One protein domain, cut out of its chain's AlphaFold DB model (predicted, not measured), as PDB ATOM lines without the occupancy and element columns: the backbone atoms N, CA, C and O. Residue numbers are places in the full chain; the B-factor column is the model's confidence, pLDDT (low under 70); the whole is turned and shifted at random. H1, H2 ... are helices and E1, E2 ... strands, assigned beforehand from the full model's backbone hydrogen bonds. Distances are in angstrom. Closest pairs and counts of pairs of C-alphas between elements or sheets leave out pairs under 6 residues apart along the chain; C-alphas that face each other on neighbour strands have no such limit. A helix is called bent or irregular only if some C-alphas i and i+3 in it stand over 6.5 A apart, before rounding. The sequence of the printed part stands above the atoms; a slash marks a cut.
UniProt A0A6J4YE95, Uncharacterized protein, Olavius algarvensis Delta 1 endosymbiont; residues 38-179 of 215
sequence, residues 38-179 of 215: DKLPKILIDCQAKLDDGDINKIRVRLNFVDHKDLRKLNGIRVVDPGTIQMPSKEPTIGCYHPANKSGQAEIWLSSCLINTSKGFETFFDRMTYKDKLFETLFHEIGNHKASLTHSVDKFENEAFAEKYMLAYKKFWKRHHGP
ATOM      1  N   ASP A  38     -39.491 -34.092  21.848       59.16
ATOM      2  CA  ASP A  38     -39.066 -34.099  20.438       59.16
ATOM      3  C   ASP A  38     -39.844 -33.137  19.520       59.16
ATOM      4  O   ASP A  38     -39.482 -32.954  18.358       59.16
ATOM      5  N   LYS A  39     -40.925 -32.514  20.011       72.56
ATOM      6  CA  LYS A  39     -41.788 -31.614  19.218       72.56
ATOM      7  C   LYS A  39     -41.658 -30.140  19.594       72.56
ATOM      8  O   LYS A  39     -42.438 -29.324  19.102       72.56
ATOM      9  N   LEU A  40     -40.720 -29.784  20.470       84.69
ATOM     10  CA  LEU A  40     -40.503 -28.389  20.844       84.69
ATOM     11  C   LEU A  40     -39.774 -27.609  19.735       84.69
ATOM     12  O   LEU A  40     -38.915 -28.166  19.047       84.69
ATOM     13  N   PRO A  41     -40.066 -26.305  19.581       89.12
ATOM     14  CA  PRO A  41     -39.294 -25.433  18.706       89.12
ATOM     15  C   PRO A  41     -37.833 -25.375  19.170       89.12
ATOM     16  O   PRO A  41     -37.539 -25.398  20.370       89.12
ATOM     17  N   LYS A  42     -36.901 -25.280  18.217       91.81
ATOM     18  CA  LYS A  42     -35.464 -25.217  18.522       91.81
ATOM     19  C   LYS A  42     -35.140 -23.930  19.274       91.81
ATOM     20  O   LYS A  42     -35.629 -22.868  18.908       91.81
ATOM     21  N   ILE A  43     -34.275 -23.997  20.281       92.69
ATOM     22  CA  ILE A  43     -33.736 -22.789  20.916       92.69
ATOM     23  C   ILE A  43     -32.426 -22.442  20.206       92.69
ATOM     24  O   ILE A  43     -31.489 -23.237  20.228       92.69
ATOM     25  N   LEU A  44     -32.391 -21.289  19.544       93.38
ATOM     26  CA  LEU A  44     -31.246 -20.781  18.790       93.38
ATOM     27  C   LEU A  44     -30.594 -19.654  19.590       93.38
ATOM     28  O   LEU A  44     -31.289 -18.747  20.042       93.38
ATOM     29  N   ILE A  45     -29.278 -19.699  19.768       92.31
ATOM     30  CA  ILE A  45     -28.530 -18.655  20.475       92.31
ATOM     31  C   ILE A  45     -27.812 -17.813  19.426       92.31
ATOM     32  O   ILE A  45     -26.995 -18.334  18.671       92.31
ATOM     33  N   ASP A  46     -28.149 -16.533  19.378       92.12
ATOM     34  CA  ASP A  46     -27.658 -15.552  18.412       92.12
ATOM     35  C   ASP A  46     -27.346 -14.235  19.138       92.12
ATOM     36  O   ASP A  46     -27.865 -13.163  18.831       92.12
ATOM     37  N   CYS A  47     -26.571 -14.352  20.215       91.06
ATOM     38  CA  CYS A  47     -26.191 -13.244  21.079       91.06
ATOM     39  C   CYS A  47     -24.769 -13.430  21.610       91.06
ATOM     40  O   CYS A  47     -24.292 -14.559  21.754       91.06
ATOM     41  N   GLN A  48     -24.111 -12.331  21.974       89.31
ATOM     42  CA  GLN A  48     -22.776 -12.353  22.579       89.31
ATOM     43  C   GLN A  48     -22.793 -12.752  24.062       89.31
ATOM     44  O   GLN A  48     -21.761 -13.131  24.623       89.31
ATOM     45  N   ALA A  49     -23.954 -12.667  24.718       83.81
ATOM     46  CA  ALA A  49     -24.109 -13.082  26.107       83.81
ATOM     47  C   ALA A  49     -23.821 -14.586  26.280       83.81
ATOM     48  O   ALA A  49     -24.391 -15.427  25.586       83.81
ATOM     49  N   LYS A  50     -22.970 -14.932  27.255       83.38
ATOM     50  CA  LYS A  50     -22.754 -16.326  27.665       83.38
ATOM     51  C   LYS A  50     -23.972 -16.811  28.450       83.38
ATOM     52  O   LYS A  50     -24.136 -16.428  29.605       83.38
ATOM     53  N   LEU A  51     -24.806 -17.627  27.814       84.62
ATOM     54  CA  LEU A  51     -25.947 -18.293  28.445       84.62
ATOM     55  C   LEU A  51     -25.525 -19.688  28.907       84.62
ATOM     56  O   LEU A  51     -24.880 -20.414  28.150       84.62
ATOM     57  N   ASP A  52     -25.877 -20.051  30.139       86.50
ATOM     58  CA  ASP A  52     -25.640 -21.399  30.658       86.50
ATOM     59  C   ASP A  52     -26.807 -22.358  30.342       86.50
ATOM     60  O   ASP A  52     -27.879 -21.960  29.876       86.50
ATOM     61  N   ASP A  53     -26.616 -23.656  30.589       86.62
ATOM     62  CA  ASP A  53     -27.669 -24.655  30.359       86.62
ATOM     63  C   ASP A  53     -28.915 -24.409  31.227       86.62
ATOM     64  O   ASP A  53     -30.031 -24.754  30.829       86.62
ATOM     65  N   GLY A  54     -28.747 -23.793  32.400       85.62
ATOM     66  CA  GLY A  54     -29.845 -23.427  33.289       85.62
ATOM     67  C   GLY A  54     -30.747 -22.364  32.666       85.62
ATOM     68  O   GLY A  54     -31.972 -22.480  32.722       85.62
ATOM     69  N   ASP A  55     -30.152 -21.370  32.018       87.00
ATOM     70  CA  ASP A  55     -30.830 -20.316  31.271       87.00
ATOM     71  C   ASP A  55     -31.638 -20.868  30.092       87.00
ATOM     72  O   ASP A  55     -32.817 -20.535  29.928       87.00
ATOM     73  N   ILE A  56     -31.061 -21.790  29.322       89.25
ATOM     74  CA  ILE A  56     -31.777 -22.475  28.238       89.25
ATOM     75  C   ILE A  56     -32.903 -23.353  28.797       89.25
ATOM     76  O   ILE A  56     -34.016 -23.379  28.258       89.25
ATOM     77  N   ASN A  57     -32.663 -24.033  29.921       87.94
ATOM     78  CA  ASN A  57     -33.667 -24.863  30.569       87.94
ATOM     79  C   ASN A  57     -34.873 -24.045  31.068       87.94
ATOM     80  O   ASN A  57     -36.005 -24.518  30.977       87.94
ATOM     81  N   LYS A  58     -34.681 -22.791  31.511       88.06
ATOM     82  CA  LYS A  58     -35.794 -21.887  31.873       88.06
ATOM     83  C   LYS A  58     -36.777 -21.700  30.714       88.06
ATOM     84  O   LYS A  58     -37.987 -21.658  30.955       88.06
ATOM     85  N   ILE A  59     -36.280 -21.581  29.482       91.69
ATOM     86  CA  ILE A  59     -37.119 -21.458  28.283       91.69
ATOM     87  C   ILE A  59     -37.819 -22.791  28.006       91.69
ATOM     88  O   ILE A  59     -39.039 -22.817  27.861       91.69
ATOM     89  N   ARG A  60     -37.078 -23.909  28.005       90.19
ATOM     90  CA  ARG A  60     -37.635 -25.253  27.745       90.19
ATOM     91  C   ARG A  60     -38.777 -25.613  28.689       90.19
ATOM     92  O   ARG A  60     -39.834 -26.032  28.235       90.19
ATOM     93  N   VAL A  61     -38.590 -25.389  29.988       87.38
ATOM     94  CA  VAL A  61     -39.605 -25.654  31.019       87.38
ATOM     95  C   VAL A  61     -40.902 -24.883  30.744       87.38
ATOM     96  O   VAL A  61     -41.989 -25.420  30.930       87.38
ATOM     97  N   ARG A  62     -40.801 -23.640  30.260       89.50
ATOM     98  CA  ARG A  62     -41.965 -22.821  29.889       89.50
ATOM     99  C   ARG A  62     -42.613 -23.294  28.588       89.50
ATOM    100  O   ARG A  62     -43.833 -23.327  28.515       89.50
ATOM    101  N   LEU A  63     -41.823 -23.691  27.590       90.50
ATOM    102  CA  LEU A  63     -42.340 -24.232  26.329       90.50
ATOM    103  C   LEU A  63     -43.081 -25.560  26.522       90.50
ATOM    104  O   LEU A  63     -44.125 -25.754  25.911       90.50
ATOM    105  N   ASN A  64     -42.593 -26.434  27.406       87.00
ATOM    106  CA  ASN A  64     -43.266 -27.693  27.753       87.00
ATOM    107  C   ASN A  64     -44.662 -27.488  28.352       87.00
ATOM    108  O   ASN A  64     -45.507 -28.372  28.288       87.00
ATOM    109  N   PHE A  65     -44.921 -26.314  28.923       87.56
ATOM    110  CA  PHE A  65     -46.223 -25.981  29.483       87.56
ATOM    111  C   PHE A  65     -47.257 -25.571  28.426       87.56
ATOM    112  O   PHE A  65     -48.438 -25.443  28.734       87.56
ATOM    113  N   VAL A  66     -46.838 -25.326  27.188       88.25
ATOM    114  CA  VAL A  66     -47.720 -24.915  26.093       88.25
ATOM    115  C   VAL A  66     -48.323 -26.160  25.432       88.25
ATOM    116  O   VAL A  66     -47.660 -27.191  25.331       88.25
ATOM    117  N   ASP A  67     -49.564 -26.086  24.939       86.19
ATOM    118  CA  ASP A  67     -50.089 -27.127  24.042       86.19
ATOM    119  C   ASP A  67     -49.202 -27.208  22.784       86.19
ATOM    120  O   ASP A  67     -49.063 -26.236  22.040       86.19
ATOM    121  N   HIS A  68     -48.627 -28.378  22.490       84.19
ATOM    122  CA  HIS A  68     -47.797 -28.588  21.297       84.19
ATOM    123  C   HIS A  68     -48.496 -28.184  19.995       84.19
ATOM    124  O   HIS A  68     -47.837 -27.815  19.020       84.19
ATOM    125  N   LYS A  69     -49.833 -28.242  19.949       85.12
ATOM    126  CA  LYS A  69     -50.611 -27.800  18.789       85.12
ATOM    127  C   LYS A  69     -50.462 -26.311  18.511       85.12
ATOM    128  O   LYS A  69     -50.562 -25.947  17.334       85.12
ATOM    129  N   ASP A  70     -50.235 -25.511  19.550       88.06
ATOM    130  CA  ASP A  70     -50.031 -24.064  19.485       88.06
ATOM    131  C   ASP A  70     -48.609 -23.706  19.035       88.06
ATOM    132  O   ASP A  70     -48.393 -22.600  18.560       88.06
ATOM    133  N   LEU A  71     -47.657 -24.641  19.131       89.25
ATOM    134  CA  LEU A  71     -46.266 -24.468  18.692       89.25
ATOM    135  C   LEU A  71     -46.019 -24.970  17.258       89.25
ATOM    136  O   LEU A  71     -44.904 -24.898  16.739       89.25
ATOM    137  N   ARG A  72     -47.040 -25.524  16.592       86.50
ATOM    138  CA  ARG A  72     -46.891 -26.079  15.240       86.50
ATOM    139  C   ARG A  72     -46.516 -24.985  14.248       86.50
ATOM    140  O   ARG A  72     -47.178 -23.962  14.178       86.50
ATOM    141  N   LYS A  73     -45.551 -25.289  13.373       88.44
ATOM    142  CA  LYS A  73     -44.994 -24.374  12.354       88.44
ATOM    143  C   LYS A  73     -44.109 -23.258  12.920       88.44
ATOM    144  O   LYS A  73     -43.603 -22.465  12.129       88.44
ATOM    145  N   LEU A  74     -43.888 -23.215  14.232       91.69
ATOM    146  CA  LEU A  74     -42.834 -22.406  14.823       91.69
ATOM    147  C   LEU A  74     -41.500 -23.152  14.683       91.69
ATOM    148  O   LEU A  74     -41.360 -24.270  15.174       91.69
ATOM    149  N   ASN A  75     -40.530 -22.559  13.990       91.31
ATOM    150  CA  ASN A  75     -39.204 -23.151  13.802       91.31
ATOM    151  C   ASN A  75     -38.400 -23.130  15.102       91.31
ATOM    152  O   ASN A  75     -37.807 -24.134  15.508       91.31
ATOM    153  N   GLY A  76     -38.385 -21.973  15.761       93.81
ATOM    154  CA  GLY A  76     -37.516 -21.776  16.901       93.81
ATOM    155  C   GLY A  76     -37.818 -20.552  17.749       93.81
ATOM    156  O   GLY A  76     -38.534 -19.634  17.343       93.81
ATOM    157  N   ILE A  77     -37.221 -20.570  18.936       95.44
ATOM    158  CA  ILE A  77     -37.049 -19.422  19.816       95.44
ATOM    159  C   ILE A  77     -35.595 -18.967  19.675       95.44
ATOM    160  O   ILE A  77     -34.684 -19.693  20.073       95.44
ATOM    161  N   ARG A  78     -35.365 -17.792  19.096       95.12
ATOM    162  CA  ARG A  78     -34.036 -17.200  18.942       95.12
ATOM    163  C   ARG A  78     -33.758 -16.236  20.086       95.12
ATOM    164  O   ARG A  78     -34.552 -15.340  20.344       95.12
ATOM    165  N   VAL A  79     -32.629 -16.404  20.757       94.81
ATOM    166  CA  VAL A  79     -32.149 -15.465  21.769       94.81
ATOM    167  C   VAL A  79     -31.156 -14.515  21.118       94.81
ATOM    168  O   VAL A  79     -30.170 -14.980  20.559       94.81
ATOM    169  N   VAL A  80     -31.416 -13.213  21.189       94.69
ATOM    170  CA  VAL A  80     -30.636 -12.169  20.508       94.69
ATOM    171  C   VAL A  80     -30.069 -11.141  21.484       94.69
ATOM    172  O   VAL A  80     -30.509 -11.052  22.634       94.69
ATOM    173  N   ASP A  81     -29.092 -10.351  21.040       92.62
ATOM    174  CA  ASP A  81     -28.524  -9.278  21.860       92.62
ATOM    175  C   ASP A  81     -29.552  -8.171  22.172       92.62
ATOM    176  O   ASP A  81     -30.452  -7.905  21.362       92.62
ATOM    177  N   PRO A  82     -29.434  -7.486  23.327       88.69
ATOM    178  CA  PRO A  82     -30.339  -6.402  23.686       88.69
ATOM    179  C   PRO A  82     -30.300  -5.280  22.642       88.69
ATOM    180  O   PRO A  82     -29.233  -4.853  22.214       88.69
ATOM    181  N   GLY A  83     -31.473  -4.791  22.236       86.69
ATOM    182  CA  GLY A  83     -31.591  -3.749  21.208       86.69
ATOM    183  C   GLY A  83     -31.590  -4.256  19.762       86.69
ATOM    184  O   GLY A  83     -31.823  -3.453  18.859       86.69
ATOM    185  N   THR A  84     -31.408  -5.565  19.536       90.62
ATOM    186  CA  THR A  84     -31.594  -6.196  18.213       90.62
ATOM    187  C   THR A  84     -33.053  -6.130  17.768       90.62
ATOM    188  O   THR A  84     -33.351  -5.879  16.603       90.62
ATOM    189  N   ILE A  85     -33.976  -6.333  18.709       89.06
ATOM    190  CA  ILE A  85     -35.410  -6.269  18.445       89.06
ATOM    191  C   ILE A  85     -35.863  -4.822  18.632       89.06
ATOM    192  O   ILE A  85     -35.843  -4.298  19.748       89.06
ATOM    193  N   GLN A  86     -36.266  -4.176  17.539       87.56
ATOM    194  CA  GLN A  86     -36.712  -2.785  17.541       87.56
ATOM    195  C   GLN A  86     -38.133  -2.686  17.006       87.56
ATOM    196  O   GLN A  86     -38.474  -3.273  15.978       87.56
ATOM    197  N   MET A  87     -38.959  -1.910  17.702       82.56
ATOM    198  CA  MET A  87     -40.262  -1.515  17.186       82.56
ATOM    199  C   MET A  87     -40.101  -0.576  15.978       82.56
ATOM    200  O   MET A  87     -39.037   0.021  15.797       82.56
ATOM    201  N   PRO A  88     -41.155  -0.349  15.173       82.31
ATOM    202  CA  PRO A  88     -41.130   0.664  14.113       82.31
ATOM    203  C   PRO A  88     -40.749   2.071  14.607       82.31
ATOM    204  O   PRO A  88     -40.178   2.856  13.854       82.31
ATOM    205  N   SER A  89     -41.012   2.376  15.884       84.94
ATOM    206  CA  SER A  89     -40.584   3.604  16.570       84.94
ATOM    207  C   SER A  89     -39.083   3.656  16.900       84.94
ATOM    208  O   SER A  89     -38.625   4.658  17.439       84.94
ATOM    209  N   LYS A  90     -38.311   2.608  16.574       83.56
ATOM    210  CA  LYS A  90     -36.900   2.381  16.947       83.56
ATOM    211  C   LYS A  90     -36.650   2.173  18.442       83.56
ATOM    212  O   LYS A  90     -35.500   2.077  18.864       83.56
ATOM    213  N   GLU A  91     -37.702   2.071  19.244       81.31
ATOM    214  CA  GLU A  91     -37.565   1.710  20.650       81.31
ATOM    215  C   GLU A  91     -37.224   0.218  20.781       81.31
ATOM    216  O   GLU A  91     -37.817  -0.616  20.080       81.31
ATOM    217  N   PRO A  92     -36.268  -0.143  21.655       83.56
ATOM    218  CA  PRO A  92     -35.925  -1.535  21.885       83.56
ATOM    219  C   PRO A  92     -37.084  -2.257  22.578       83.56
ATOM    220  O   PRO A  92     -37.668  -1.746  23.534       83.56
ATOM    221  N   THR A  93     -37.374  -3.478  22.137       89.12
ATOM    222  CA  THR A  93     -38.288  -4.393  22.830       89.12
ATOM    223  C   THR A  93     -37.547  -5.647  23.286       89.12
ATOM    224  O   THR A  93     -36.429  -5.947  22.865       89.12
ATOM    225  N   ILE A  94     -38.164  -6.371  24.211       90.50
ATOM    226  CA  ILE A  94     -37.597  -7.557  24.852       90.50
ATOM    227  C   ILE A  94     -38.032  -8.863  24.176       90.50
ATOM    228  O   ILE A  94     -37.410  -9.894  24.415       90.50
ATOM    229  N   GLY A  95     -39.043  -8.826  23.307       93.25
ATOM    230  CA  GLY A  95     -39.448  -9.969  22.497       93.25
ATOM    231  C   GLY A  95     -40.257  -9.559  21.271       93.25
ATOM    232  O   GLY A  95     -40.784  -8.448  21.218       93.25
ATOM    233  N   CYS A  96     -40.299 -10.437  20.269       94.00
ATOM    234  CA  CYS A  96     -41.093 -10.247  19.059       94.00
ATOM    235  C   CYS A  96     -41.342 -11.574  18.336       94.00
ATOM    236  O   CYS A  96     -40.430 -12.383  18.156       94.00
ATOM    237  N   TYR A  97     -42.570 -11.778  17.871       94.12
ATOM    238  CA  TYR A  97     -42.910 -12.820  16.915       94.12
ATOM    239  C   TYR A  97     -42.599 -12.395  15.470       94.12
ATOM    240  O   TYR A  97     -43.184 -11.453  14.932       94.12
ATOM    241  N   HIS A  98     -41.732 -13.162  14.809       91.38
ATOM    242  CA  HIS A  98     -41.441 -13.055  13.383       91.38
ATOM    243  C   HIS A  98     -42.245 -14.105  12.594       91.38
ATOM    244  O   HIS A  98     -41.934 -15.298  12.660       91.38
ATOM    245  N   PRO A  99     -43.274 -13.704  11.821       87.94
ATOM    246  CA  PRO A  99     -44.055 -14.640  11.020       87.94
ATOM    247  C   PRO A  99     -43.229 -15.215   9.864       87.94
ATOM    248  O   PRO A  99     -42.335 -14.558   9.329       87.94
ATOM    249  N   ALA A 100     -43.581 -16.429   9.428       85.25
ATOM    250  CA  ALA A 100     -42.961 -17.046   8.259       85.25
ATOM    251  C   ALA A 100     -43.143 -16.158   7.016       85.25
ATOM    252  O   ALA A 100     -44.249 -15.699   6.716       85.25
ATOM    253  N   ASN A 101     -42.059 -15.939   6.274       80.81
ATOM    254  CA  ASN A 101     -42.050 -15.163   5.039       80.81
ATOM    255  C   ASN A 101     -41.388 -15.975   3.909       80.81
ATOM    256  O   ASN A 101     -40.982 -17.118   4.106       80.81
ATOM    257  N   LYS A 102     -41.283 -15.416   2.697       67.31
ATOM    258  CA  LYS A 102     -40.691 -16.133   1.546       67.31
ATOM    259  C   LYS A 102     -39.225 -16.550   1.766       67.31
ATOM    260  O   LYS A 102     -38.745 -17.432   1.067       67.31
ATOM    261  N   SER A 103     -38.531 -15.909   2.707       63.19
ATOM    262  CA  SER A 103     -37.103 -16.078   2.995       63.19
ATOM    263  C   SER A 103     -36.809 -16.825   4.301       63.19
ATOM    264  O   SER A 103     -35.643 -17.061   4.602       63.19
ATOM    265  N   GLY A 104     -37.821 -17.174   5.100       73.25
ATOM    266  CA  GLY A 104     -37.603 -17.616   6.473       73.25
ATOM    267  C   GLY A 104     -38.807 -18.301   7.105       73.25
ATOM    268  O   GLY A 104     -39.956 -18.136   6.692       73.25
ATOM    269  N   GLN A 105     -38.521 -19.099   8.127       86.06
ATOM    270  CA  GLN A 105     -39.532 -19.796   8.913       86.06
ATOM    271  C   GLN A 105     -40.004 -18.916  10.079       86.06
ATOM    272  O   GLN A 105     -39.345 -17.939  10.424       86.06
ATOM    273  N   ALA A 106     -41.157 -19.240  10.667       92.38
ATOM    274  CA  ALA A 106     -41.682 -18.475  11.793       92.38
ATOM    275  C   ALA A 106     -40.793 -18.672  13.029       92.38
ATOM    276  O   ALA A 106     -40.493 -19.811  13.393       92.38
ATOM    277  N   GLU A 107     -40.407 -17.587  13.688       94.88
ATOM    278  CA  GLU A 107     -39.550 -17.602  14.877       94.88
ATOM    279  C   GLU A 107     -40.084 -16.633  15.932       94.88
ATOM    280  O   GLU A 107     -40.744 -15.646  15.614       94.88
ATOM    281  N   ILE A 108     -39.780 -16.894  17.199       96.19
ATOM    282  CA  ILE A 108     -39.944 -15.909  18.273       96.19
ATOM    283  C   ILE A 108     -38.557 -15.467  18.694       96.19
ATOM    284  O   ILE A 108     -37.706 -16.300  18.994       96.19
ATOM    285  N   TRP A 109     -38.325 -14.165  18.711       95.38
ATOM    286  CA  TRP A 109     -37.071 -13.582  19.151       95.38
ATOM    287  C   TRP A 109     -37.232 -13.075  20.578       95.38
ATOM    288  O   TRP A 109     -38.218 -12.413  20.898       95.38
ATOM    289  N   LEU A 110     -36.270 -13.395  21.439       95.31
ATOM    290  CA  LEU A 110     -36.201 -12.950  22.826       95.31
ATOM    291  C   LEU A 110     -34.872 -12.243  23.062       95.31
ATOM    292  O   LEU A 110     -33.816 -12.749  22.692       95.31
ATOM    293  N   SER A 111     -34.909 -11.096  23.727       93.56
ATOM    294  CA  SER A 111     -33.694 -10.427  24.179       93.56
ATOM    295  C   SER A 111     -33.007 -11.255  25.268       93.56
ATOM    296  O   SER A 111     -33.653 -11.707  26.218       93.56
ATOM    297  N   SER A 112     -31.685 -11.399  25.188       91.38
ATOM    298  CA  SER A 112     -30.877 -12.111  26.185       91.38
ATOM    299  C   SER A 112     -31.012 -11.535  27.602       91.38
ATOM    300  O   SER A 112     -30.864 -12.273  28.578       91.38
ATOM    301  N   CYS A 113     -31.397 -10.257  27.742       87.19
ATOM    302  CA  CYS A 113     -31.655  -9.628  29.043       87.19
ATOM    303  C   CYS A 113     -32.853 -10.224  29.804       87.19
ATOM    304  O   CYS A 113     -32.935 -10.074  31.020       87.19
ATOM    305  N   LEU A 114     -33.775 -10.915  29.121       86.19
ATOM    306  CA  LEU A 114     -34.881 -11.627  29.774       86.19
ATOM    307  C   LEU A 114     -34.434 -12.911  30.468       86.19
ATOM    308  O   LEU A 114     -35.095 -13.388  31.391       86.19
ATOM    309  N   ILE A 115     -33.359 -13.502  29.965       82.56
ATOM    310  CA  ILE A 115     -32.938 -14.855  30.308       82.56
ATOM    311  C   ILE A 115     -31.800 -14.782  31.322       82.56
ATOM    312  O   ILE A 115     -31.856 -15.451  32.358       82.56
ATOM    313  N   ASN A 116     -30.844 -13.887  31.067       73.06
ATOM    314  CA  ASN A 116     -29.728 -13.586  31.949       73.06
ATOM    315  C   ASN A 116     -30.203 -12.717  33.127       73.06
ATOM    316  O   ASN A 116     -30.014 -11.502  33.161       73.06
ATOM    317  N   THR A 117     -30.917 -13.335  34.067       62.47
ATOM    318  CA  THR A 117     -31.370 -12.663  35.289       62.47
ATOM    319  C   THR A 117     -30.259 -12.690  36.333       62.47
ATOM    320  O   THR A 117     -29.743 -13.753  36.682       62.47
ATOM    321  N   SER A 118     -29.925 -11.510  36.855       55.41
ATOM    322  CA  SER A 118     -29.039 -11.277  37.997       55.41
ATOM    323  C   SER A 118     -29.321 -12.263  39.142       55.41
ATOM    324  O   SER A 118     -30.458 -12.437  39.585       55.41
ATOM    325  N   LYS A 119     -28.270 -12.920  39.650       57.19
ATOM    326  CA  LYS A 119     -28.342 -13.746  40.864       57.19
ATOM    327  C   LYS A 119     -28.542 -12.813  42.068       57.19
ATOM    328  O   LYS A 119     -27.656 -12.009  42.342       57.19
ATOM    329  N   GLY A 120     -29.661 -12.900  42.799       60.97
ATOM    330  CA  GLY A 120     -29.819 -12.118  44.038       60.97
ATOM    331  C   GLY A 120     -31.249 -11.899  44.546       60.97
ATOM    332  O   GLY A 120     -32.170 -12.662  44.257       60.97
ATOM    333  N   PHE A 121     -31.424 -10.835  45.339       57.47
ATOM    334  CA  PHE A 121     -32.701 -10.462  45.968       57.47
ATOM    335  C   PHE A 121     -33.810 -10.136  44.956       57.47
ATOM    336  O   PHE A 121     -34.979 -10.388  45.245       57.47
ATOM    337  N   GLU A 122     -33.471  -9.632  43.766       63.00
ATOM    338  CA  GLU A 122     -34.441  -9.381  42.690       63.00
ATOM    339  C   GLU A 122     -35.161 -10.668  42.274       63.00
ATOM    340  O   GLU A 122     -36.389 -10.702  42.244       63.00
ATOM    341  N   THR A 123     -34.424 -11.771  42.103       64.12
ATOM    342  CA  THR A 123     -35.001 -13.084  41.776       64.12
ATOM    343  C   THR A 123     -35.958 -13.571  42.869       64.12
ATOM    344  O   THR A 123     -36.973 -14.207  42.583       64.12
ATOM    345  N   PHE A 124     -35.659 -13.264  44.137       64.00
ATOM    346  CA  PHE A 124     -36.538 -13.587  45.262       64.00
ATOM    347  C   PHE A 124     -37.833 -12.765  45.218       64.00
ATOM    348  O   PHE A 124     -38.921 -13.332  45.339       64.00
ATOM    349  N   PHE A 125     -37.749 -11.450  44.994       64.75
ATOM    350  CA  PHE A 125     -38.933 -10.597  44.868       64.75
ATOM    351  C   PHE A 125     -39.777 -10.943  43.644       64.75
ATOM    352  O   PHE A 125     -41.002 -10.994  43.759       64.75
ATOM    353  N   ASP A 126     -39.166 -11.248  42.505       68.06
ATOM    354  CA  ASP A 126     -39.872 -11.681  41.298       68.06
ATOM    355  C   ASP A 126     -40.609 -13.003  41.528       68.06
ATOM    356  O   ASP A 126     -41.784 -13.135  41.173       68.06
ATOM    357  N   ARG A 127     -39.988 -13.946  42.249       65.56
ATOM    358  CA  ARG A 127     -40.624 -15.210  42.650       65.56
ATOM    359  C   ARG A 127     -41.794 -15.004  43.619       65.56
ATOM    360  O   ARG A 127     -42.801 -15.702  43.518       65.56
ATOM    361  N   MET A 128     -41.693 -14.036  44.532       62.44
ATOM    362  CA  MET A 128     -42.749 -13.728  45.510       62.44
ATOM    363  C   MET A 128     -43.887 -12.885  44.917       62.44
ATOM    364  O   MET A 128     -45.048 -13.040  45.303       62.44
ATOM    365  N   THR A 129     -43.575 -11.998  43.971       66.62
ATOM    366  CA  THR A 129     -44.544 -11.123  43.287       66.62
ATOM    367  C   THR A 129     -45.091 -11.724  41.995       66.62
ATOM    368  O   THR A 129     -46.044 -11.182  41.432       66.62
ATOM    369  N   TYR A 130     -44.567 -12.878  41.572       66.50
ATOM    370  CA  TYR A 130     -44.906 -13.553  40.322       66.50
ATOM    371  C   TYR A 130     -44.697 -12.679  39.084       66.50
ATOM    372  O   TYR A 130     -45.507 -12.714  38.147       66.50
ATOM    373  N   LYS A 131     -43.638 -11.874  39.102       75.38
ATOM    374  CA  LYS A 131     -43.181 -11.134  37.932       75.38
ATOM    375  C   LYS A 131     -42.206 -12.021  37.178       75.38
ATOM    376  O   LYS A 131     -41.017 -12.032  37.450       75.38
ATOM    377  N   ASP A 132     -42.738 -12.818  36.265       85.12
ATOM    378  CA  ASP A 132     -41.940 -13.674  35.392       85.12
ATOM    379  C   ASP A 132     -41.948 -13.056  33.998       85.12
ATOM    380  O   ASP A 132     -42.775 -13.408  33.159       85.12
ATOM    381  N   LYS A 133     -41.063 -12.074  33.776       88.06
ATOM    382  CA  LYS A 133     -41.000 -11.348  32.498       88.06
ATOM    383  C   LYS A 133     -40.729 -12.288  31.327       88.06
ATOM    384  O   LYS A 133     -41.343 -12.134  30.281       88.06
ATOM    385  N   LEU A 134     -39.873 -13.296  31.522       90.56
ATOM    386  CA  LEU A 134     -39.618 -14.315  30.508       90.56
ATOM    387  C   LEU A 134     -40.903 -15.070  30.148       90.56
ATOM    388  O   LEU A 134     -41.176 -15.261  28.969       90.56
ATOM    389  N   PHE A 135     -41.699 -15.483  31.141       92.06
ATOM    390  CA  PHE A 135     -42.997 -16.109  30.884       92.06
ATOM    391  C   PHE A 135     -43.936 -15.159  30.140       92.06
ATOM    392  O   PHE A 135     -44.509 -15.542  29.128       92.06
ATOM    393  N   GLU A 136     -44.101 -13.934  30.637       93.00
ATOM    394  CA  GLU A 136     -45.024 -12.958  30.054       93.00
ATOM    395  C   GLU A 136     -44.682 -12.686  28.591       93.00
ATOM    396  O   GLU A 136     -45.548 -12.844  27.737       93.00
ATOM    397  N   THR A 137     -43.419 -12.380  28.287       94.94
ATOM    398  CA  THR A 137     -42.978 -12.122  26.916       94.94
ATOM    399  C   THR A 137     -43.089 -13.369  26.042       94.94
ATOM    400  O   THR A 137     -43.657 -13.299  24.958       94.94
ATOM    401  N   LEU A 138     -42.610 -14.531  26.498       95.62
ATOM    402  CA  LEU A 138     -42.656 -15.753  25.689       95.62
ATOM    403  C   LEU A 138     -44.097 -16.151  25.343       95.62
ATOM    404  O   LEU A 138     -44.391 -16.443  24.188       95.62
ATOM    405  N   PHE A 139     -45.007 -16.148  26.319       95.19
ATOM    406  CA  PHE A 139     -46.400 -16.530  26.079       95.19
ATOM    407  C   PHE A 139     -47.173 -15.473  25.296       95.19
ATOM    408  O   PHE A 139     -48.089 -15.832  24.560       95.19
ATOM    409  N   HIS A 140     -46.803 -14.199  25.418       95.94
ATOM    410  CA  HIS A 140     -47.338 -13.151  24.560       95.94
ATOM    411  C   HIS A 140     -46.983 -13.416  23.093       95.94
ATOM    412  O   HIS A 140     -47.869 -13.516  22.246       95.94
ATOM    413  N   GLU A 141     -45.707 -13.675  22.794       96.19
ATOM    414  CA  GLU A 141     -45.280 -13.932  21.416       96.19
ATOM    415  C   GLU A 141     -45.792 -15.268  20.854       96.19
ATOM    416  O   GLU A 141     -46.111 -15.362  19.669       96.19
ATOM    417  N   ILE A 142     -45.967 -16.295  21.692       95.50
ATOM    418  CA  ILE A 142     -46.683 -17.523  21.298       95.50
ATOM    419  C   ILE A 142     -48.154 -17.214  20.993       95.50
ATOM    420  O   ILE A 142     -48.723 -17.761  20.047       95.50
ATOM    421  N   GLY A 143     -48.771 -16.310  21.755       94.19
ATOM    422  CA  GLY A 143     -50.104 -15.791  21.479       94.19
ATOM    423  C   GLY A 143     -50.189 -15.128  20.102       94.19
ATOM    424  O   GLY A 143     -51.073 -15.479  19.321       94.19
ATOM    425  N   ASN A 144     -49.224 -14.268  19.760       94.38
ATOM    426  CA  ASN A 144     -49.097 -13.655  18.430       94.38
ATOM    427  C   ASN A 144     -48.921 -14.705  17.323       94.38
ATOM    428  O   ASN A 144     -49.568 -14.638  16.272       94.38
ATOM    429  N   HIS A 145     -48.102 -15.728  17.577       94.12
ATOM    430  CA  HIS A 145     -47.950 -16.857  16.668       94.12
ATOM    431  C   HIS A 145     -49.282 -17.583  16.434       94.12
ATOM    432  O   HIS A 145     -49.703 -17.754  15.286       94.12
ATOM    433  N   LYS A 146     -49.999 -17.940  17.503       92.00
ATOM    434  CA  LYS A 146     -51.296 -18.622  17.421       92.00
ATOM    435  C   LYS A 146     -52.364 -17.763  16.746       92.00
ATOM    436  O   LYS A 146     -53.139 -18.296  15.948       92.00
ATOM    437  N   ALA A 147     -52.386 -16.458  17.013       90.69
ATOM    438  CA  ALA A 147     -53.266 -15.505  16.340       90.69
ATOM    439  C   ALA A 147     -53.053 -15.568  14.823       90.69
ATOM    440  O   ALA A 147     -54.001 -15.776  14.071       90.69
ATOM    441  N   SER A 148     -51.789 -15.539  14.380       89.69
ATOM    442  CA  SER A 148     -51.437 -15.581  12.952       89.69
ATOM    443  C   SER A 148     -51.870 -16.861  12.225       89.69
ATOM    444  O   SER A 148     -52.016 -16.862  11.002       89.69
ATOM    445  N   LEU A 149     -52.094 -17.953  12.964       87.12
ATOM    446  CA  LEU A 149     -52.573 -19.233  12.438       87.12
ATOM    447  C   LEU A 149     -54.093 -19.415  12.565       87.12
ATOM    448  O   LEU A 149     -54.641 -20.366  12.006       87.12
ATOM    449  N   THR A 150     -54.779 -18.538  13.299       85.50
ATOM    450  CA  THR A 150     -56.199 -18.680  13.616       85.50
ATOM    451  C   THR A 150     -57.033 -17.805  12.686       85.50
ATOM    452  O   THR A 150     -57.134 -16.602  12.873       85.50
ATOM    453  N   HIS A 151     -57.704 -18.421  11.708       79.75
ATOM    454  CA  HIS A 151     -58.511 -17.717  10.694       79.75
ATOM    455  C   HIS A 151     -59.639 -16.826  11.236       79.75
ATOM    456  O   HIS A 151     -60.166 -16.011  10.486       79.75
ATOM    457  N   SER A 152     -60.065 -17.024  12.483       78.56
ATOM    458  CA  SER A 152     -61.116 -16.227  13.123       78.56
ATOM    459  C   SER A 152     -60.592 -15.017  13.896       78.56
ATOM    460  O   SER A 152     -61.404 -14.335  14.506       78.56
ATOM    461  N   VAL A 153     -59.275 -14.810  13.961       77.12
ATOM    462  CA  VAL A 153     -58.677 -13.634  14.602       77.12
ATOM    463  C   VAL A 153     -58.266 -12.674  13.499       77.12
ATOM    464  O   VAL A 153     -57.446 -13.016  12.643       77.12
ATOM    465  N   ASP A 154     -58.864 -11.488  13.498       78.25
ATOM    466  CA  ASP A 154     -58.493 -10.449  12.550       78.25
ATOM    467  C   ASP A 154     -57.098  -9.912  12.880       78.25
ATOM    468  O   ASP A 154     -56.705  -9.790  14.037       78.25
ATOM    469  N   LYS A 155     -56.340  -9.528  11.847       75.31
ATOM    470  CA  LYS A 155     -54.953  -9.055  12.001       75.31
ATOM    471  C   LYS A 155     -54.822  -7.887  12.992       75.31
ATOM    472  O   LYS A 155     -53.789  -7.760  13.645       75.31
ATOM    473  N   PHE A 156     -55.845  -7.038  13.084       75.44
ATOM    474  CA  PHE A 156     -55.884  -5.885  13.989       75.44
ATOM    475  C   PHE A 156     -56.142  -6.268  15.456       75.44
ATOM    476  O   PHE A 156     -55.922  -5.449  16.340       75.44
ATOM    477  N   GLU A 157     -56.551  -7.510  15.720       84.75
ATOM    478  CA  GLU A 157     -56.850  -8.039  17.054       84.75
ATOM    479  C   GLU A 157     -55.768  -8.989  17.581       84.75
ATOM    480  O   GLU A 157     -55.877  -9.488  18.701       84.75
ATOM    481  N   ASN A 158     -54.707  -9.234  16.801       86.06
ATOM    482  CA  ASN A 158     -53.629 -10.155  17.170       86.06
ATOM    483  C   ASN A 158     -53.028  -9.838  18.544       86.06
ATOM    484  O   ASN A 158     -52.830 -10.754  19.336       86.06
ATOM    485  N   GLU A 159     -52.808  -8.556  18.837       89.62
ATOM    486  CA  GLU A 159     -52.229  -8.107  20.107       89.62
ATOM    487  C   GLU A 159     -53.169  -8.389  21.289       89.62
ATOM    488  O   GLU A 159     -52.776  -8.979  22.293       89.62
ATOM    489  N   ALA A 160     -54.456  -8.059  21.147       88.94
ATOM    490  CA  ALA A 160     -55.455  -8.339  22.177       88.94
ATOM    491  C   ALA A 160     -55.625  -9.852  22.401       88.94
ATOM    492  O   ALA A 160     -55.800 -10.319  23.534       88.94
ATOM    493  N   PHE A 161     -55.546 -10.642  21.327       90.62
ATOM    494  CA  PHE A 161     -55.546 -12.095  21.415       90.62
ATOM    495  C   PHE A 161     -54.298 -12.616  22.138       90.62
ATOM    496  O   PHE A 161     -54.420 -13.484  23.006       90.62
ATOM    497  N   ALA A 162     -53.118 -12.083  21.819       92.38
ATOM    498  CA  ALA A 162     -51.854 -12.449  22.441       92.38
ATOM    499  C   ALA A 162     -51.841 -12.150  23.944       92.38
ATOM    500  O   ALA A 162     -51.467 -13.012  24.747       92.38
ATOM    501  N   GLU A 163     -52.353 -10.989  24.350       92.56
ATOM    502  CA  GLU A 163     -52.508 -10.640  25.759       92.56
ATOM    503  C   GLU A 163     -53.480 -11.593  26.468       92.56
ATOM    504  O   GLU A 163     -53.153 -12.161  27.518       92.56
ATOM    505  N   LYS A 164     -54.656 -11.854  25.876       92.25
ATOM    506  CA  LYS A 164     -55.628 -12.819  26.421       92.25
ATOM    507  C   LYS A 164     -55.007 -14.212  26.563       92.25
ATOM    508  O   LYS A 164     -55.251 -14.889  27.566       92.25
ATOM    509  N   TYR A 165     -54.192 -14.628  25.592       93.06
ATOM    510  CA  TYR A 165     -53.482 -15.906  25.598       93.06
ATOM    511  C   TYR A 165     -52.493 -15.989  26.757       93.06
ATOM    512  O   TYR A 165     -52.567 -16.910  27.578       93.06
ATOM    513  N   MET A 166     -51.626 -14.985  26.878       94.50
ATOM    514  CA  MET A 166     -50.651 -14.880  27.956       94.50
ATOM    515  C   MET A 166     -51.330 -14.889  29.327       94.50
ATOM    516  O   MET A 166     -50.923 -15.647  30.208       94.50
ATOM    517  N   LEU A 167     -52.404 -14.117  29.515       92.44
ATOM    518  CA  LEU A 167     -53.128 -14.046  30.786       92.44
ATOM    519  C   LEU A 167     -53.782 -15.382  31.168       92.44
ATOM    520  O   LEU A 167     -53.731 -15.777  32.340       92.44
ATOM    521  N   ALA A 168     -54.362 -16.097  30.198       90.44
ATOM    522  CA  ALA A 168     -54.955 -17.415  30.420       90.44
ATOM    523  C   ALA A 168     -53.899 -18.425  30.896       90.44
ATOM    524  O   ALA A 168     -54.066 -19.055  31.948       90.44
ATOM    525  N   TYR A 169     -52.770 -18.514  30.189       91.25
ATOM    526  CA  TYR A 169     -51.669 -19.398  30.568       91.25
ATOM    527  C   TYR A 169     -50.989 -18.965  31.868       91.25
ATOM    528  O   TYR A 169     -50.677 -19.815  32.695       91.25
ATOM    529  N   LYS A 170     -50.843 -17.662  32.136       90.00
ATOM    530  CA  LYS A 170     -50.296 -17.139  33.400       90.00
ATOM    531  C   LYS A 170     -51.137 -17.564  34.598       90.00
ATOM    532  O   LYS A 170     -50.595 -17.923  35.646       90.00
ATOM    533  N   LYS A 171     -52.467 -17.538  34.468       87.31
ATOM    534  CA  LYS A 171     -53.382 -18.016  35.514       87.31
ATOM    535  C   LYS A 171     -53.189 -19.512  35.774       87.31
ATOM    536  O   LYS A 171     -53.174 -19.918  36.937       87.31
ATOM    537  N   PHE A 172     -53.011 -20.307  34.720       87.50
ATOM    538  CA  PHE A 172     -52.772 -21.745  34.838       87.50
ATOM    539  C   PHE A 172     -51.388 -22.042  35.431       87.50
ATOM    540  O   PHE A 172     -51.279 -22.784  36.403       87.50
ATOM    541  N   TRP A 173     -50.342 -21.373  34.946       86.19
ATOM    542  CA  TRP A 173     -48.968 -21.492  35.437       86.19
ATOM    543  C   TRP A 173     -48.884 -21.233  36.938       86.19
ATOM    544  O   TRP A 173     -48.324 -22.029  37.686       86.19
ATOM    545  N   LYS A 174     -49.544 -20.173  37.418       82.44
ATOM    546  CA  LYS A 174     -49.626 -19.857  38.851       82.44
ATOM    547  C   LYS A 174     -50.299 -20.947  39.680       82.44
ATOM    548  O   LYS A 174     -49.974 -21.092  40.854       82.44
ATOM    549  N   ARG A 175     -51.242 -21.695  39.103       80.88
ATOM    550  CA  ARG A 175     -51.925 -22.794  39.795       80.88
ATOM    551  C   ARG A 175     -51.009 -24.007  39.986       80.88
ATOM    552  O   ARG A 175     -51.148 -24.672  41.006       80.88
ATOM    553  N   HIS A 176     -50.097 -24.261  39.047       76.75
ATOM    554  CA  HIS A 176     -49.222 -25.442  39.045       76.75
ATOM    555  C   HIS A 176     -47.819 -25.178  39.610       76.75
ATOM    556  O   HIS A 176     -47.288 -26.011  40.336       76.75
ATOM    557  N   HIS A 177     -47.236 -24.012  39.328       75.75
ATOM    558  CA  HIS A 177     -45.853 -23.664  39.684       75.75
ATOM    559  C   HIS A 177     -45.746 -22.528  40.712       75.75
ATOM    560  O   HIS A 177     -44.644 -22.112  41.073       75.75
ATOM    561  N   GLY A 178     -46.872 -21.986  41.181       66.44
ATOM    562  CA  GLY A 178     -46.861 -20.901  42.154       66.44
ATOM    563  C   GLY A 178     -46.559 -21.351  43.587       66.44
ATOM    564  O   GLY A 178     -46.936 -22.463  43.961       66.44
ATOM    565  N   PRO A 179     -45.928 -20.507  44.436       66.75
ATOM    566  CA  PRO A 179     -45.874 -20.752  45.868       66.75
ATOM    567  C   PRO A 179     -47.260 -21.043  46.437       66.75
ATOM    568  O   PRO A 179     -48.246 -20.373  46.113       66.75
TER     569      PRO A 179
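Overview. This is residues 38 to 179 of the 215 residues of an uncharacterized protein of Olavius algarvensis Delta 1 endosymbiont (UniProt A0A6J4YE95). A twisted sheet of four strands has one face covered by two helices, H4 over the E4 and E3 part and H1 over the E1 and E2 part, while the long helix H5 packs across H4 on the side away from the sheet. H2 packs on H4, and H3 lies out at one end, farthest of the named elements from the mean of the C-alphas. The printed part has 142 residues with five named helices and four named strands, in the order E1 H1 H2 E2 E3 E4 H3 H4 H5; the class is mixed, helices and strands. The mixed sheet runs E1 E2 E4 E3, with E3 antiparallel to its neighbour E4 and the other neighbours parallel. The whole is compact, with a radius of gyration of the C-alphas of 14.9 A and spans of 43 by 36 by 35 A.

Arrangement. Edge strand E1, residues 42 to 46, is parallel to E2, residues 74 to 80, with N 44 and O 77 2.8 A apart. E2 is parallel to E4, residues 106 to 111, with N 110 and O 78 2.8 A apart. E4 forms a hairpin with edge strand E3, residues 95 to 98, with N 98 and O 107 2.8 A apart. The sheet is only just strongly twisted, its C-alphas lying up to 4.3 A off the best plane. H4, residues 133 to 149, is on the sheet at a height of 8.5 A, over E4 and E3 and along the strands, at 15 degrees to E3 on the local plane; the closest C-alphas of H4 and E3 are those of Glu 141 and Tyr 97, 5.2 A apart. H1, residues 53 to 63, is on the same face at a height of 10.3 A, giving two layers, helices on one face of a sheet. H5, residues 155 to 177, touches H4 at a steep tilt of 47 degrees, opposite ways; their closest C-alphas, of Ala 162 and Gly 143, are 3.9 A apart. H2, residues 68 to 71, touches residues 142 to 146 of H4 alone, closest at the C-alphas of Asp 70 and Lys 146, 6.0 A. H3, residues 121 to 129, touches no helix. E1, H1, H2 and E2 make a strand-helix-strand unit, two parallel strands joined through helices, with a left-handed crossover. Every O i to N i+4 pair is within hydrogen-bond range in H3 and H4, against 5 of 7 in H1 and 17 of 19 in H5; H2 is too short for such a pair.

Along the chain. E1 begins at C-alpha 42, (-35.464, -25.217, 18.522). E2 is 16.9 A long, E4 16.8 A, H1 15.2 A and H4 24.5 A. H5, 32.6 A, ends at C-alpha 177, (-45.853, -23.664, 39.684), and is irregular: C-alphas 156 and 159 are 7.5 A apart.

Size, cuts and confidence. The two C-alphas farthest apart, of Lys 102 and Phe 121, are 45.5 A apart. The printed part has no cut, and E2 to E3 is the long link. The mean pLDDT of the printed part is 84.9; it is under 70 at residues 38, 102 to 103, 117 to 130 and 178 to 179.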